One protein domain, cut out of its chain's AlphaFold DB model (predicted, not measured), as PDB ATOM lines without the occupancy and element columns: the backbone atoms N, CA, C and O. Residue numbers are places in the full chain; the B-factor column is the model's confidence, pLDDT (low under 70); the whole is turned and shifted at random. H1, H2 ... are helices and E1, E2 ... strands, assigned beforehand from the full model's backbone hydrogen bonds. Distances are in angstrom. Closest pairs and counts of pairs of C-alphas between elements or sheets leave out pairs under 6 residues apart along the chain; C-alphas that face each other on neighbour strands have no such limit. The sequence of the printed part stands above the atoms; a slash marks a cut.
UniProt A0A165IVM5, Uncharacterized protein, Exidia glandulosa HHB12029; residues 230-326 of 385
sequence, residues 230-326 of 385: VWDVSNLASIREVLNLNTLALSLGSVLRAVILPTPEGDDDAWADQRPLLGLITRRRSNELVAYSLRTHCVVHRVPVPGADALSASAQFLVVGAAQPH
ATOM      1  N   VAL A 230     196.272 256.643 195.394       43.59
ATOM      2  CA  VAL A 230     195.475 255.654 194.663       43.59
ATOM      3  C   VAL A 230     195.407 256.156 193.229       43.59
ATOM      4  O   VAL A 230     194.712 257.124 192.932       43.59
ATOM      5  N   TRP A 231     196.224 255.562 192.369       54.09
ATOM      6  CA  TRP A 231     196.105 255.754 190.933       54.09
ATOM      7  C   TRP A 231     194.970 254.861 190.459       54.09
ATOM      8  O   TRP A 231     194.900 253.701 190.862       54.09
ATOM      9  N   ASP A 232     194.085 255.400 189.628       45.44
ATOM     10  CA  ASP A 232     193.170 254.559 188.872       45.44
ATOM     11  C   ASP A 232     194.018 253.676 187.945       45.44
ATOM     12  O   ASP A 232     194.671 254.151 187.013       45.44
ATOM     13  N   VAL A 233     194.104 252.399 188.310       47.03
ATOM     14  CA  VAL A 233     194.941 251.384 187.666       47.03
ATOM     15  C   VAL A 233     194.206 250.640 186.550       47.03
ATOM     16  O   VAL A 233     194.776 249.726 185.961       47.03
ATOM     17  N   SER A 234     192.989 251.067 186.193       50.28
ATOM     18  CA  SER A 234     192.206 250.486 185.091       50.28
ATOM     19  C   SER A 234     192.928 250.523 183.735       50.28
ATOM     20  O   SER A 234     192.614 249.743 182.839       50.28
ATOM     21  N   ASN A 235     193.955 251.365 183.584       55.28
ATOM     22  CA  ASN A 235     194.849 251.352 182.432       55.28
ATOM     23  C   ASN A 235     196.295 251.001 182.841       55.28
ATOM     24  O   ASN A 235     197.133 251.864 183.128       55.28
ATOM     25  N   LEU A 236     196.604 249.701 182.819       49.94
ATOM     26  CA  LEU A 236     197.936 249.138 183.085       49.94
ATOM     27  C   LEU A 236     199.039 249.699 182.164       49.94
ATOM     28  O   LEU A 236     200.202 249.759 182.575       49.94
ATOM     29  N   ALA A 237     198.704 250.147 180.946       56.41
ATOM     30  CA  ALA A 237     199.683 250.749 180.039       56.41
ATOM     31  C   ALA A 237     200.233 252.064 180.614       56.41
ATOM     32  O   ALA A 237     201.448 252.254 180.649       56.41
ATOM     33  N   SER A 238     199.369 252.903 181.194       56.00
ATOM     34  CA  SER A 238     199.774 254.134 181.889       56.00
ATOM     35  C   SER A 238     200.660 253.873 183.114       56.00
ATOM     36  O   SER A 238     201.596 254.630 183.365       56.00
ATOM     37  N   ILE A 239     200.440 252.782 183.857       58.72
ATOM     38  CA  ILE A 239     201.303 252.410 184.995       58.72
ATOM     39  C   ILE A 239     202.685 251.995 184.498       58.72
ATOM     40  O   ILE A 239     203.699 252.385 185.074       58.72
ATOM     41  N   ARG A 240     202.750 251.221 183.410       61.31
ATOM     42  CA  ARG A 240     204.023 250.789 182.825       61.31
ATOM     43  C   ARG A 240     204.831 251.969 182.284       61.31
ATOM     44  O   ARG A 240     206.052 251.982 182.420       61.31
ATOM     45  N   GLU A 241     204.166 252.980 181.741       61.78
ATOM     46  CA  GLU A 241     204.798 254.242 181.347       61.78
ATOM     47  C   GLU A 241     205.332 255.028 182.553       61.78
ATOM     48  O   GLU A 241     206.452 255.540 182.503       61.78
ATOM     49  N   VAL A 242     204.596 255.047 183.670       64.31
ATOM     50  CA  VAL A 242     205.075 255.609 184.944       64.31
ATOM     51  C   VAL A 242     206.270 254.812 185.489       64.31
ATOM     52  O   VAL A 242     207.218 255.401 186.000       64.31
ATOM     53  N   LEU A 243     206.301 253.487 185.323       55.94
ATOM     54  CA  LEU A 243     207.448 252.645 185.693       55.94
ATOM     55  C   LEU A 243     208.674 252.886 184.792       55.94
ATOM     56  O   LEU A 243     209.815 252.801 185.254       55.94
ATOM     57  N   ASN A 244     208.464 253.271 183.529       63.62
ATOM     58  CA  ASN A 244     209.532 253.730 182.637       63.62
ATOM     59  C   ASN A 244     210.102 255.099 183.028       63.62
ATOM     60  O   ASN A 244     211.156 255.489 182.519       63.62
ATOM     61  N   LEU A 245     209.500 255.798 183.996       66.56
ATOM     62  CA  LEU A 245     210.127 256.969 184.593       66.56
ATOM     63  C   LEU A 245     211.400 256.614 185.356       66.56
ATOM     64  O   LEU A 245     212.072 257.540 185.757       66.56
ATOM     65  N   ASN A 246     211.806 255.356 185.551       67.06
ATOM     66  CA  ASN A 246     213.063 255.042 186.247       67.06
ATOM     67  C   ASN A 246     214.308 255.661 185.583       67.06
ATOM     68  O   ASN A 246     215.185 256.191 186.269       67.06
ATOM     69  N   THR A 247     214.384 255.670 184.249       71.31
ATOM     70  CA  THR A 247     215.458 256.384 183.528       71.31
ATOM     71  C   THR A 247     215.295 257.894 183.655       71.31
ATOM     72  O   THR A 247     216.270 258.624 183.843       71.31
ATOM     73  N   LEU A 248     214.052 258.371 183.627       75.81
ATOM     74  CA  LEU A 248     213.727 259.775 183.830       75.81
ATOM     75  C   LEU A 248     214.000 260.237 185.273       75.81
ATOM     76  O   LEU A 248     214.406 261.378 185.471       75.81
ATOM     77  N   ALA A 249     213.854 259.361 186.263       73.12
ATOM     78  CA  ALA A 249     213.991 259.594 187.694       73.12
ATOM     79  C   ALA A 249     215.445 259.890 188.046       73.12
ATOM     80  O   ALA A 249     215.712 260.760 188.871       73.12
ATOM     81  N   LEU A 250     216.398 259.282 187.329       77.69
ATOM     82  CA  LEU A 250     217.806 259.679 187.399       77.69
ATOM     83  C   LEU A 250     218.000 261.154 187.009       77.69
ATOM     84  O   LEU A 250     218.837 261.850 187.581       77.69
ATOM     85  N   SER A 251     217.210 261.651 186.052       87.31
ATOM     86  CA  SER A 251     217.298 263.032 185.568       87.31
ATOM     87  C   SER A 251     216.423 264.023 186.344       87.31
ATOM     88  O   SER A 251     216.759 265.207 186.382       87.31
ATOM     89  N   LEU A 252     215.318 263.572 186.939       86.56
ATOM     90  CA  LEU A 252     214.335 264.397 187.646       86.56
ATOM     91  C   LEU A 252     214.553 264.428 189.159       86.56
ATOM     92  O   LEU A 252     214.166 265.395 189.804       86.56
ATOM     93  N   GLY A 253     215.209 263.418 189.726       89.50
ATOM     94  CA  GLY A 253     215.288 263.228 191.170       89.50
ATOM     95  C   GLY A 253     214.036 262.554 191.736       89.50
ATOM     96  O   GLY A 253     213.265 261.920 191.017       89.50
ATOM     97  N   SER A 254     213.844 262.677 193.051       90.31
ATOM     98  CA  SER A 254     212.699 262.079 193.746       90.31
ATOM     99  C   SER A 254     211.416 262.829 193.401       90.31
ATOM    100  O   SER A 254     211.353 264.043 193.577       90.31
ATOM    101  N   VAL A 255     210.372 262.120 192.979       92.06
ATOM    102  CA  VAL A 255     209.037 262.702 192.784       92.06
ATOM    103  C   VAL A 255     208.346 262.833 194.145       92.06
ATOM    104  O   VAL A 255     208.310 261.878 194.914       92.06
ATOM    105  N   LEU A 256     207.837 264.024 194.460       92.25
ATOM    106  CA  LEU A 256     207.077 264.325 195.679       92.25
ATOM    107  C   LEU A 256     205.570 264.214 195.442       92.25
ATOM    108  O   LEU A 256     204.838 263.685 196.276       92.25
ATOM    109  N   ARG A 257     205.105 264.736 194.303       93.50
ATOM    110  CA  ARG A 257     203.696 264.748 193.889       93.50
ATOM    111  C   ARG A 257     203.596 264.555 192.390       93.50
ATOM    112  O   ARG A 257     204.493 264.963 191.656       93.50
ATOM    113  N   ALA A 258     202.485 263.983 191.955       94.38
ATOM    114  CA  ALA A 258     202.164 263.823 190.552       94.38
ATOM    115  C   ALA A 258     200.651 263.978 190.351       94.38
ATOM    116  O   ALA A 258     199.872 263.467 191.154       94.38
ATOM    117  N   VAL A 259     200.249 264.708 189.314       95.00
ATOM    118  CA  VAL A 259     198.852 264.985 188.953       95.00
ATOM    119  C   VAL A 259     198.740 264.993 187.433       95.00
ATOM    120  O   VAL A 259     199.559 265.615 186.760       95.00
ATOM    121  N   ILE A 260     197.727 264.328 186.873       95.56
ATOM    122  CA  ILE A 260     197.420 264.441 185.441       95.56
ATOM    123  C   ILE A 260     196.900 265.853 185.179       95.56
ATOM    124  O   ILE A 260     195.943 266.294 185.814       95.56
ATOM    125  N   LEU A 261     197.537 266.573 184.257       95.81
ATOM    126  CA  LEU A 261     197.113 267.921 183.905       95.81
ATOM    127  C   LEU A 261     195.910 267.832 182.957       95.81
ATOM    128  O   LEU A 261     196.052 267.286 181.855       95.81
ATOM    129  N   PRO A 262     194.743 268.373 183.341       95.62
ATOM    130  CA  PRO A 262     193.570 268.370 182.481       95.62
ATOM    131  C   PRO A 262     193.838 269.169 181.202       95.62
ATOM    132  O   PRO A 262     194.685 270.071 181.169       95.62
ATOM    133  N   THR A 263     193.136 268.808 180.132       95.31
ATOM    134  CA  THR A 263     193.148 269.566 178.877       95.31
ATOM    135  C   THR A 263     192.485 270.918 179.116       95.31
ATOM    136  O   THR A 263     191.369 270.936 179.636       95.31
ATOM    137  N   PRO A 264     193.155 272.040 178.810       93.56
ATOM    138  CA  PRO A 264     192.596 273.349 179.045       93.56
ATOM    139  C   PRO A 264     191.408 273.598 178.128       93.56
ATOM    140  O   PRO A 264     191.322 273.058 177.026       93.56
ATOM    141  N   GLU A 265     190.478 274.414 178.608       91.12
ATOM    142  CA  GLU A 265     189.319 274.837 177.830       91.12
ATOM    143  C   GLU A 265     189.760 275.921 176.833       91.12
ATOM    144  O   GLU A 265     190.098 277.036 177.231       91.12
ATOM    145  N   GLY A 266     189.780 275.592 175.540       87.81
ATOM    146  CA  GLY A 266     190.080 276.529 174.452       87.81
ATOM    147  C   GLY A 266     191.028 275.961 173.395       87.81
ATOM    148  O   GLY A 266     191.673 274.938 173.606       87.81
ATOM    149  N   ASP A 267     191.123 276.655 172.262       88.12
ATOM    150  CA  ASP A 267     191.967 276.245 171.126       88.12
ATOM    151  C   ASP A 267     193.456 276.615 171.308       88.12
ATOM    152  O   ASP A 267     194.305 276.212 170.515       88.12
ATOM    153  N   ASP A 268     193.794 277.346 172.377       88.94
ATOM    154  CA  ASP A 268     195.136 277.885 172.646       88.94
ATOM    155  C   ASP A 268     196.011 276.948 173.511       88.94
ATOM    156  O   ASP A 268     196.842 277.391 174.310       88.94
ATOM    157  N   ASP A 269     195.838 275.632 173.388       92.81
ATOM    158  CA  ASP A 269     196.689 274.664 174.084       92.81
ATOM    159  C   ASP A 269     198.002 274.444 173.327       92.81
ATOM    160  O   ASP A 269     198.100 273.617 172.418       92.81
ATOM    161  N   ALA A 270     199.046 275.159 173.748       93.31
ATOM    162  CA  ALA A 270     200.386 275.072 173.161       93.31
ATOM    163  C   ALA A 270     200.994 273.653 173.176       93.31
ATOM    164  O   ALA A 270     201.991 273.412 172.497       93.31
ATOM    165  N   TRP A 271     200.414 272.728 173.950       95.06
ATOM    166  CA  TRP A 271     200.880 271.350 174.104       95.06
ATOM    167  C   TRP A 271     199.840 270.304 173.684       95.06
ATOM    168  O   TRP A 271     199.931 269.150 174.112       95.06
ATOM    169  N   ALA A 272     198.861 270.673 172.851       95.56
ATOM    170  CA  ALA A 272     197.796 269.771 172.399       95.56
ATOM    171  C   ALA A 272     198.333 268.479 171.751       95.56
ATOM    172  O   ALA A 272     197.798 267.385 171.953       95.56
ATOM    173  N   ASP A 273     199.437 268.581 171.010       96.62
ATOM    174  CA  ASP A 273     200.125 267.461 170.362       96.62
ATOM    175  C   ASP A 273     200.871 266.551 171.351       96.62
ATOM    176  O   ASP A 273     201.121 265.384 171.043       96.62
ATOM    177  N   GLN A 274     201.169 267.042 172.554       96.50
ATOM    178  CA  GLN A 274     201.933 266.351 173.594       96.50
ATOM    179  C   GLN A 274     201.062 265.785 174.721       96.50
ATOM    180  O   GLN A 274     201.584 265.127 175.624       96.50
ATOM    181  N   ARG A 275     199.744 265.993 174.684       94.88
ATOM    182  CA  ARG A 275     198.827 265.427 175.679       94.88
ATOM    183  C   ARG A 275     198.670 263.904 175.551       94.88
ATOM    184  O   ARG A 275     198.725 263.380 174.438       94.88
ATOM    185  N   PRO A 276     198.421 263.192 176.669       95.81
ATOM    186  CA  PRO A 276     198.209 263.723 178.023       95.81
ATOM    187  C   PRO A 276     199.508 264.156 178.725       95.81
ATOM    188  O   PRO A 276     200.581 263.602 178.480       95.81
ATOM    189  N   LEU A 277     199.402 265.172 179.589       95.50
ATOM    190  CA  LEU A 277     200.519 265.702 180.378       95.50
ATOM    191  C   LEU A 277     200.394 265.282 181.847       95.50
ATOM    192  O   LEU A 277     199.311 265.320 182.427       95.50
ATOM    193  N   LEU A 278     201.523 264.947 182.463       95.88
ATOM    194  CA  LEU A 278     201.677 264.652 183.880       95.88
ATOM    195  C   LEU A 278     202.467 265.788 184.540       95.88
ATOM    196  O   LEU A 278     203.625 266.033 184.204       95.88
ATOM    197  N   GLY A 279     201.838 266.497 185.469       96.31
ATOM    198  CA  GLY A 279     202.483 267.491 186.315       96.31
ATOM    199  C   GLY A 279     203.154 266.799 187.492       96.31
ATOM    200  O   GLY A 279     202.498 266.083 188.241       96.31
ATOM    201  N   LEU A 280     204.451 267.011 187.662       95.69
ATOM    202  CA  LEU A 280     205.276 266.399 188.696       95.69
ATOM    203  C   LEU A 280     205.899 267.489 189.563       95.69
ATOM    204  O   LEU A 280     206.498 268.418 189.034       95.69
ATOM    205  N   ILE A 281     205.839 267.348 190.884       95.75
ATOM    206  CA  ILE A 281     206.748 268.069 191.781       95.75
ATOM    207  C   ILE A 281     207.919 267.144 192.061       95.75
ATOM    208  O   ILE A 281     207.736 266.047 192.587       95.75
ATOM    209  N   THR A 282     209.123 267.588 191.730       94.88
ATOM    210  CA  THR A 282     210.354 266.815 191.913       94.88
ATOM    211  C   THR A 282     211.279 267.512 192.897       94.88
ATOM    212  O   THR A 282     211.328 268.739 192.955       94.88
ATOM    213  N   ARG A 283     212.016 266.734 193.688       91.56
ATOM    214  CA  ARG A 283     213.024 267.216 194.631       91.56
ATOM    215  C   ARG A 283     214.405 267.034 194.015       91.56
ATOM    216  O   ARG A 283     215.015 265.969 194.145       91.56
ATOM    217  N   ARG A 284     214.925 268.084 193.374       84.69
ATOM    218  CA  ARG A 284     216.270 268.094 192.784       84.69
ATOM    219  C   ARG A 284     216.993 269.396 193.106       84.69
ATOM    220  O   ARG A 284     216.910 270.363 192.364       84.69
ATOM    221  N   ARG A 285     217.771 269.401 194.195       83.56
ATOM    222  CA  ARG A 285     218.414 270.591 194.810       83.56
ATOM    223  C   ARG A 285     217.396 271.615 195.335       83.56
ATOM    224  O   ARG A 285     217.417 271.905 196.525       83.56
ATOM    225  N   SER A 286     216.493 272.081 194.482       86.56
ATOM    226  CA  SER A 286     215.251 272.784 194.805       86.56
ATOM    227  C   SER A 286     214.051 271.950 194.356       86.56
ATOM    228  O   SER A 286     214.197 271.013 193.568       86.56
ATOM    229  N   ASN A 287     212.868 272.268 194.873       93.88
ATOM    230  CA  ASN A 287     211.650 271.677 194.339       93.88
ATOM    231  C   ASN A 287     211.363 272.313 192.966       93.88
ATOM    232  O   ASN A 287     211.533 273.521 192.782       93.88
ATOM    233  N   GLU A 288     210.996 271.490 191.991       95.19
ATOM    234  CA  GLU A 288     210.685 271.912 190.623       95.19
ATOM    235  C   GLU A 288     209.338 271.322 190.208       95.19
ATOM    236  O   GLU A 288     209.094 270.132 190.425       95.19
ATOM    237  N   LEU A 289     208.494 272.143 189.582       95.94
ATOM    238  CA  LEU A 289     207.329 271.685 188.840       95.94
ATOM    239  C   LEU A 289     207.776 271.290 187.430       95.94
ATOM    240  O   LEU A 289     208.396 272.075 186.711       95.94
ATOM    241  N   VAL A 290     207.435 270.078 187.021       95.94
ATOM    242  CA  VAL A 290     207.803 269.506 185.731       95.94
ATOM    243  C   VAL A 290     206.541 269.048 185.020       95.94
ATOM    244  O   VAL A 290     205.784 268.254 185.564       95.94
ATOM    245  N   ALA A 291     206.324 269.521 183.796       96.38
ATOM    246  CA  ALA A 291     205.304 268.978 182.907       96.38
ATOM    247  C   ALA A 291     205.945 267.904 182.021       96.38
ATOM    248  O   ALA A 291     206.864 268.187 181.247       96.38
ATOM    249  N   TYR A 292     205.478 266.669 182.157       95.75
ATOM    250  CA  TYR A 292     205.958 265.509 181.417       95.75
ATOM    251  C   TYR A 292     204.888 265.018 180.442       95.75
ATOM    252  O   TYR A 292     203.746 264.806 180.835       95.75
ATOM    253  N   SER A 293     205.239 264.834 179.173       95.38
ATOM    254  CA  SER A 293     204.332 264.262 178.178       95.38
ATOM    255  C   SER A 293     204.340 262.747 178.289       95.38
ATOM    256  O   SER A 293     205.377 262.118 178.087       95.38
ATOM    257  N   LEU A 294     203.171 262.169 178.562       92.81
ATOM    258  CA  LEU A 294     202.992 260.719 178.543       92.81
ATOM    259  C   LEU A 294     203.068 260.184 177.110       92.81
ATOM    260  O   LEU A 294     203.643 259.133 176.882       92.81
ATOM    261  N   ARG A 295     202.597 260.961 176.124       92.88
ATOM    262  CA  ARG A 295     202.636 260.568 174.708       92.88
ATOM    263  C   ARG A 295     204.055 260.467 174.150       92.88
ATOM    264  O   ARG A 295     204.364 259.525 173.430       92.88
ATOM    265  N   THR A 296     204.896 261.473 174.395       93.44
ATOM    266  CA  THR A 296     206.249 261.533 173.805       93.44
ATOM    267  C   THR A 296     207.335 261.042 174.750       93.44
ATOM    268  O   THR A 296     208.498 260.976 174.362       93.44
ATOM    269  N   HIS A 297     206.982 260.718 175.993       91.50
ATOM    270  CA  HIS A 297     207.915 260.376 177.061       91.50
ATOM    271  C   HIS A 297     209.000 261.432 177.319       91.50
ATOM    272  O   HIS A 297     210.106 261.115 177.765       91.50
ATOM    273  N   CYS A 298     208.678 262.705 177.081       93.12
ATOM    274  CA  CYS A 298     209.613 263.821 177.189       93.12
ATOM    275  C   CYS A 298     209.181 264.833 178.252       93.12
ATOM    276  O   CYS A 298     207.994 265.079 178.475       93.12
ATOM    277  N   VAL A 299     210.160 265.490 178.875       94.38
ATOM    278  CA  VAL A 299     209.880 266.684 179.676       94.38
ATOM    279  C   VAL A 299     209.601 267.850 178.739       94.38
ATOM    280  O   VAL A 299     210.472 268.258 177.975       94.38
ATOM    281  N   VAL A 300     208.395 268.392 178.844       96.38
ATOM    282  CA  VAL A 300     207.905 269.502 178.029       96.38
ATOM    283  C   VAL A 300     208.285 270.836 178.651       96.38
ATOM    284  O   VAL A 300     208.711 271.763 177.964       96.38
ATOM    285  N   HIS A 301     208.142 270.936 179.973       96.19
ATOM    286  CA  HIS A 301     208.384 272.180 180.683       96.19
ATOM    287  C   HIS A 301     208.923 271.944 182.092       96.19
ATOM    288  O   HIS A 301     208.597 270.945 182.736       96.19
ATOM    289  N   ARG A 302     209.756 272.873 182.569       95.62
ATOM    290  CA  ARG A 302     210.310 272.874 183.926       95.62
ATOM    291  C   ARG A 302     210.240 274.271 184.508       95.62
ATOM    292  O   ARG A 302     210.679 275.225 183.873       95.62
ATOM    293  N   VAL A 303     209.759 274.351 185.737       95.25
ATOM    294  CA  VAL A 303     209.679 275.584 186.506       95.25
ATOM    295  C   VAL A 303     210.260 275.326 187.894       95.25
ATOM    296  O   VAL A 303     209.743 274.470 188.616       95.25
ATOM    297  N   PRO A 304     211.301 276.055 188.319       94.44
ATOM    298  CA  PRO A 304     211.745 275.998 189.702       94.44
ATOM    299  C   PRO A 304     210.681 276.628 190.608       94.44
ATOM    300  O   PRO A 304     210.331 277.794 190.440       94.44
ATOM    301  N   VAL A 305     210.183 275.863 191.581       94.06
ATOM    302  CA  VAL A 305     209.221 276.342 192.583       94.06
ATOM    303  C   VAL A 305     209.747 275.949 193.967       94.06
ATOM    304  O   VAL A 305     209.406 274.884 194.490       94.06
ATOM    305  N   PRO A 306     210.647 276.759 194.558       92.94
ATOM    306  CA  PRO A 306     211.239 276.460 195.857       92.94
ATOM    307  C   PRO A 306     210.163 276.233 196.921       92.94
ATOM    308  O   PRO A 306     209.254 277.043 197.061       92.94
ATOM    309  N   GLY A 307     210.269 275.130 197.665       92.19
ATOM    310  CA  GLY A 307     209.305 274.789 198.715       92.19
ATOM    311  C   GLY A 307     208.009 274.136 198.228       92.19
ATOM    312  O   GLY A 307     207.188 273.786 199.064       92.19
ATOM    313  N   ALA A 308     207.831 273.910 196.919       94.31
ATOM    314  CA  ALA A 308     206.631 273.255 196.393       94.31
ATOM    315  C   ALA A 308     206.427 271.851 196.978       94.31
ATOM    316  O   ALA A 308     207.317 271.005 196.881       94.31
ATOM    317  N   ASP A 309     205.260 271.594 197.553       94.44
ATOM    318  CA  ASP A 309     204.917 270.338 198.230       94.44
ATOM    319  C   ASP A 309     203.484 269.855 197.938       94.44
ATOM    320  O   ASP A 309     203.173 268.669 198.115       94.44
ATOM    321  N   ALA A 310     202.639 270.740 197.408       94.00
ATOM    322  CA  ALA A 310     201.287 270.441 196.965       94.00
ATOM    323  C   ALA A 310     201.073 270.859 195.505       94.00
ATOM    324  O   ALA A 310     201.542 271.906 195.058       94.00
ATOM    325  N   LEU A 311     200.331 270.038 194.764       95.88
ATOM    326  CA  LEU A 311     199.963 270.285 193.374       95.88
ATOM    327  C   LEU A 311     198.481 269.972 193.188       95.88
ATOM    328  O   LEU A 311     198.031 268.892 193.561       95.88
ATOM    329  N   SER A 312     197.748 270.900 192.586       95.88
ATOM    330  CA  SER A 312     196.374 270.704 192.128       95.88
ATOM    331  C   SER A 312     196.214 271.327 190.748       95.88
ATOM    332  O   SER A 312     196.826 272.354 190.453       95.88
ATOM    333  N   ALA A 313     195.419 270.708 189.883       95.44
ATOM    334  CA  ALA A 313     195.239 271.163 188.513       95.44
ATOM    335  C   ALA A 313     193.758 271.166 188.130       95.44
ATOM    336  O   ALA A 313     193.017 270.239 188.449       95.44
ATOM    337  N   SER A 314     193.348 272.214 187.424       95.00
ATOM    338  CA  SER A 314     192.057 272.355 186.757       95.00
ATOM    339  C   SER A 314     192.295 272.698 185.284       95.00
ATOM    340  O   SER A 314     193.407 273.062 184.899       95.00
ATOM    341  N   ALA A 315     191.267 272.578 184.439       93.44
ATOM    342  CA  ALA A 315     191.382 272.938 183.022       93.44
ATOM    343  C   ALA A 315     191.729 274.429 182.817       93.44
ATOM    344  O   ALA A 315     192.213 274.829 181.766       93.44
ATOM    345  N   GLN A 316     191.512 275.266 183.829       92.75
ATOM    346  CA  GLN A 316     191.701 276.711 183.728       92.75
ATOM    347  C   GLN A 316     193.011 277.168 184.376       92.75
ATOM    348  O   GLN A 316     193.612 278.153 183.942       92.75
ATOM    349  N   PHE A 317     193.459 276.474 185.423       91.44
ATOM    350  CA  PHE A 317     194.626 276.882 186.193       91.44
ATOM    351  C   PHE A 317     195.308 275.712 186.901       91.44
ATOM    352  O   PHE A 317     194.713 274.679 187.202       91.44
ATOM    353  N   LEU A 318     196.574 275.924 187.243       94.44
ATOM    354  CA  LEU A 318     197.373 275.014 188.051       94.44
ATOM    355  C   LEU A 318     197.761 275.713 189.353       94.44
ATOM    356  O   LEU A 318     198.282 276.827 189.336       94.44
ATOM    357  N   VAL A 319     197.487 275.072 190.487       95.88
ATOM    358  CA  VAL A 319     197.833 275.576 191.819       95.88
ATOM    359  C   VAL A 319     198.997 274.768 192.361       95.88
ATOM    360  O   VAL A 319     198.897 273.553 192.532       95.88
ATOM    361  N   VAL A 320     200.089 275.462 192.668       95.69
ATOM    362  CA  VAL A 320     201.214 274.895 193.408       95.69
ATOM    363  C   VAL A 320     201.205 275.493 194.805       95.69
ATOM    364  O   VAL A 320     201.329 276.710 194.967       95.69
ATOM    365  N   GLY A 321     201.040 274.639 195.808       95.00
ATOM    366  CA  GLY A 321     201.311 275.004 197.191       95.00
ATOM    367  C   GLY A 321     202.807 274.914 197.430       95.00
ATOM    368  O   GLY A 321     203.438 273.922 197.051       95.00
ATOM    369  N   ALA A 322     203.371 275.970 198.005       92.88
ATOM    370  CA  ALA A 322     204.750 275.982 198.444       92.88
ATOM    371  C   ALA A 322     204.790 276.367 199.919       92.88
ATOM    372  O   ALA A 322     204.368 277.464 200.305       92.88
ATOM    373  N   ALA A 323     205.341 275.475 200.739       87.50
ATOM    374  CA  ALA A 323     205.778 275.859 202.065       87.50
ATOM    375  C   ALA A 323     206.800 276.984 201.887       87.50
ATOM    376  O   ALA A 323     207.747 276.834 201.103       87.50
ATOM    377  N   GLN A 324     206.605 278.118 202.581       74.94
ATOM    378  CA  GLN A 324     207.635 279.150 202.626       74.94
ATOM    379  C   GLN A 324     208.947 278.433 202.938       74.94
ATOM    380  O   GLN A 324     208.981 277.667 203.908       74.94
ATOM    381  N   PRO A 325     210.003 278.597 202.115       61.41
ATOM    382  CA  PRO A 325     211.287 278.027 202.466       61.41
ATOM    383  C   PRO A 325     211.564 278.623 203.825       61.41
ATOM    384  O   PRO A 325     211.682 279.847 203.858       61.41
ATOM    385  N   HIS A 326     211.535 277.804 204.900       56.12
ATOM    386  CA  HIS A 326     211.737 278.273 206.270       56.12
ATOM    387  C   HIS A 326     212.831 279.287 206.136       56.12
ATOM    388  O   HIS A 326     213.937 278.894 205.733       56.12
TER     389      HIS A 326
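AT A GLANCE: This is residues 230 to 326 of the 385 residues of an uncharacterized protein of Exidia glandulosa HHB12029 (UniProt A0A165IVM5). A strongly twisted sheet of four strands, E1 to E4, is partly face to face with the hairpin of E5 and E6, a small, uneven sandwich. H2 packs on the larger sheet, on the side away from that hairpin; H1 leads into H2, and residues 232 to 237 stick out. The printed part has 97 residues, with two named helices followed by six strands; both sheets are antiparallel, the larger in the order E1 E2 E3 E4. The class is mixed, and the whole is compact, with a radius of gyration of the C-alphas of 13.4 A and spans of 38 by 32 by 24 A.

HOW THE PARTS SIT: E1, residues 254 to 261, E2, 277 to 284, E3, 286 to 293, and E4, 298 to 304, form a meander, each strand the antiparallel neighbour of the one before. Within hydrogen-bond range are N 259 and O 279 at 2.8 A, N 280 and O 290 at 2.8 A, and N 291 and O 301 at 2.9 A. E5, residues 308 to 313, and E6, residues 317 to 323, form a hairpin, with N 312 and O 319 at 2.9 A. The closest C-alphas of E1 and E5 are those of Leu 261 and Ala 313, 5.9 A apart. H2, residues 245 to 252, is on the larger sheet; its closest C-alphas to E2 are those of Leu 252 and Thr 282, 6.3 A. H1, residues 236 to 243, is not on it, and meets H2 only through their link. Every O i to N i+4 pair is within hydrogen-bond range in H1, and 3 of 4 in H2.

IN THESE COORDINATES: H1 begins at C-alpha 236 (197.936, 249.138, 183.085); E6 ends at C-alpha 323 (205.778, 275.859, 202.065). E3 measures 21.6 A, E2 20.2 A, E6 19.4 A and E1 19.3 A, with E1 bending by 58 degrees at residue 257.

THE WHOLE: The farthest C-alphas, of Asp 267 and His 326, are 40.4 A apart. The printed part has no cut; the link E1 to E2 is long. Residues 230 to 246 and 325 to 326 have pLDDT under 70.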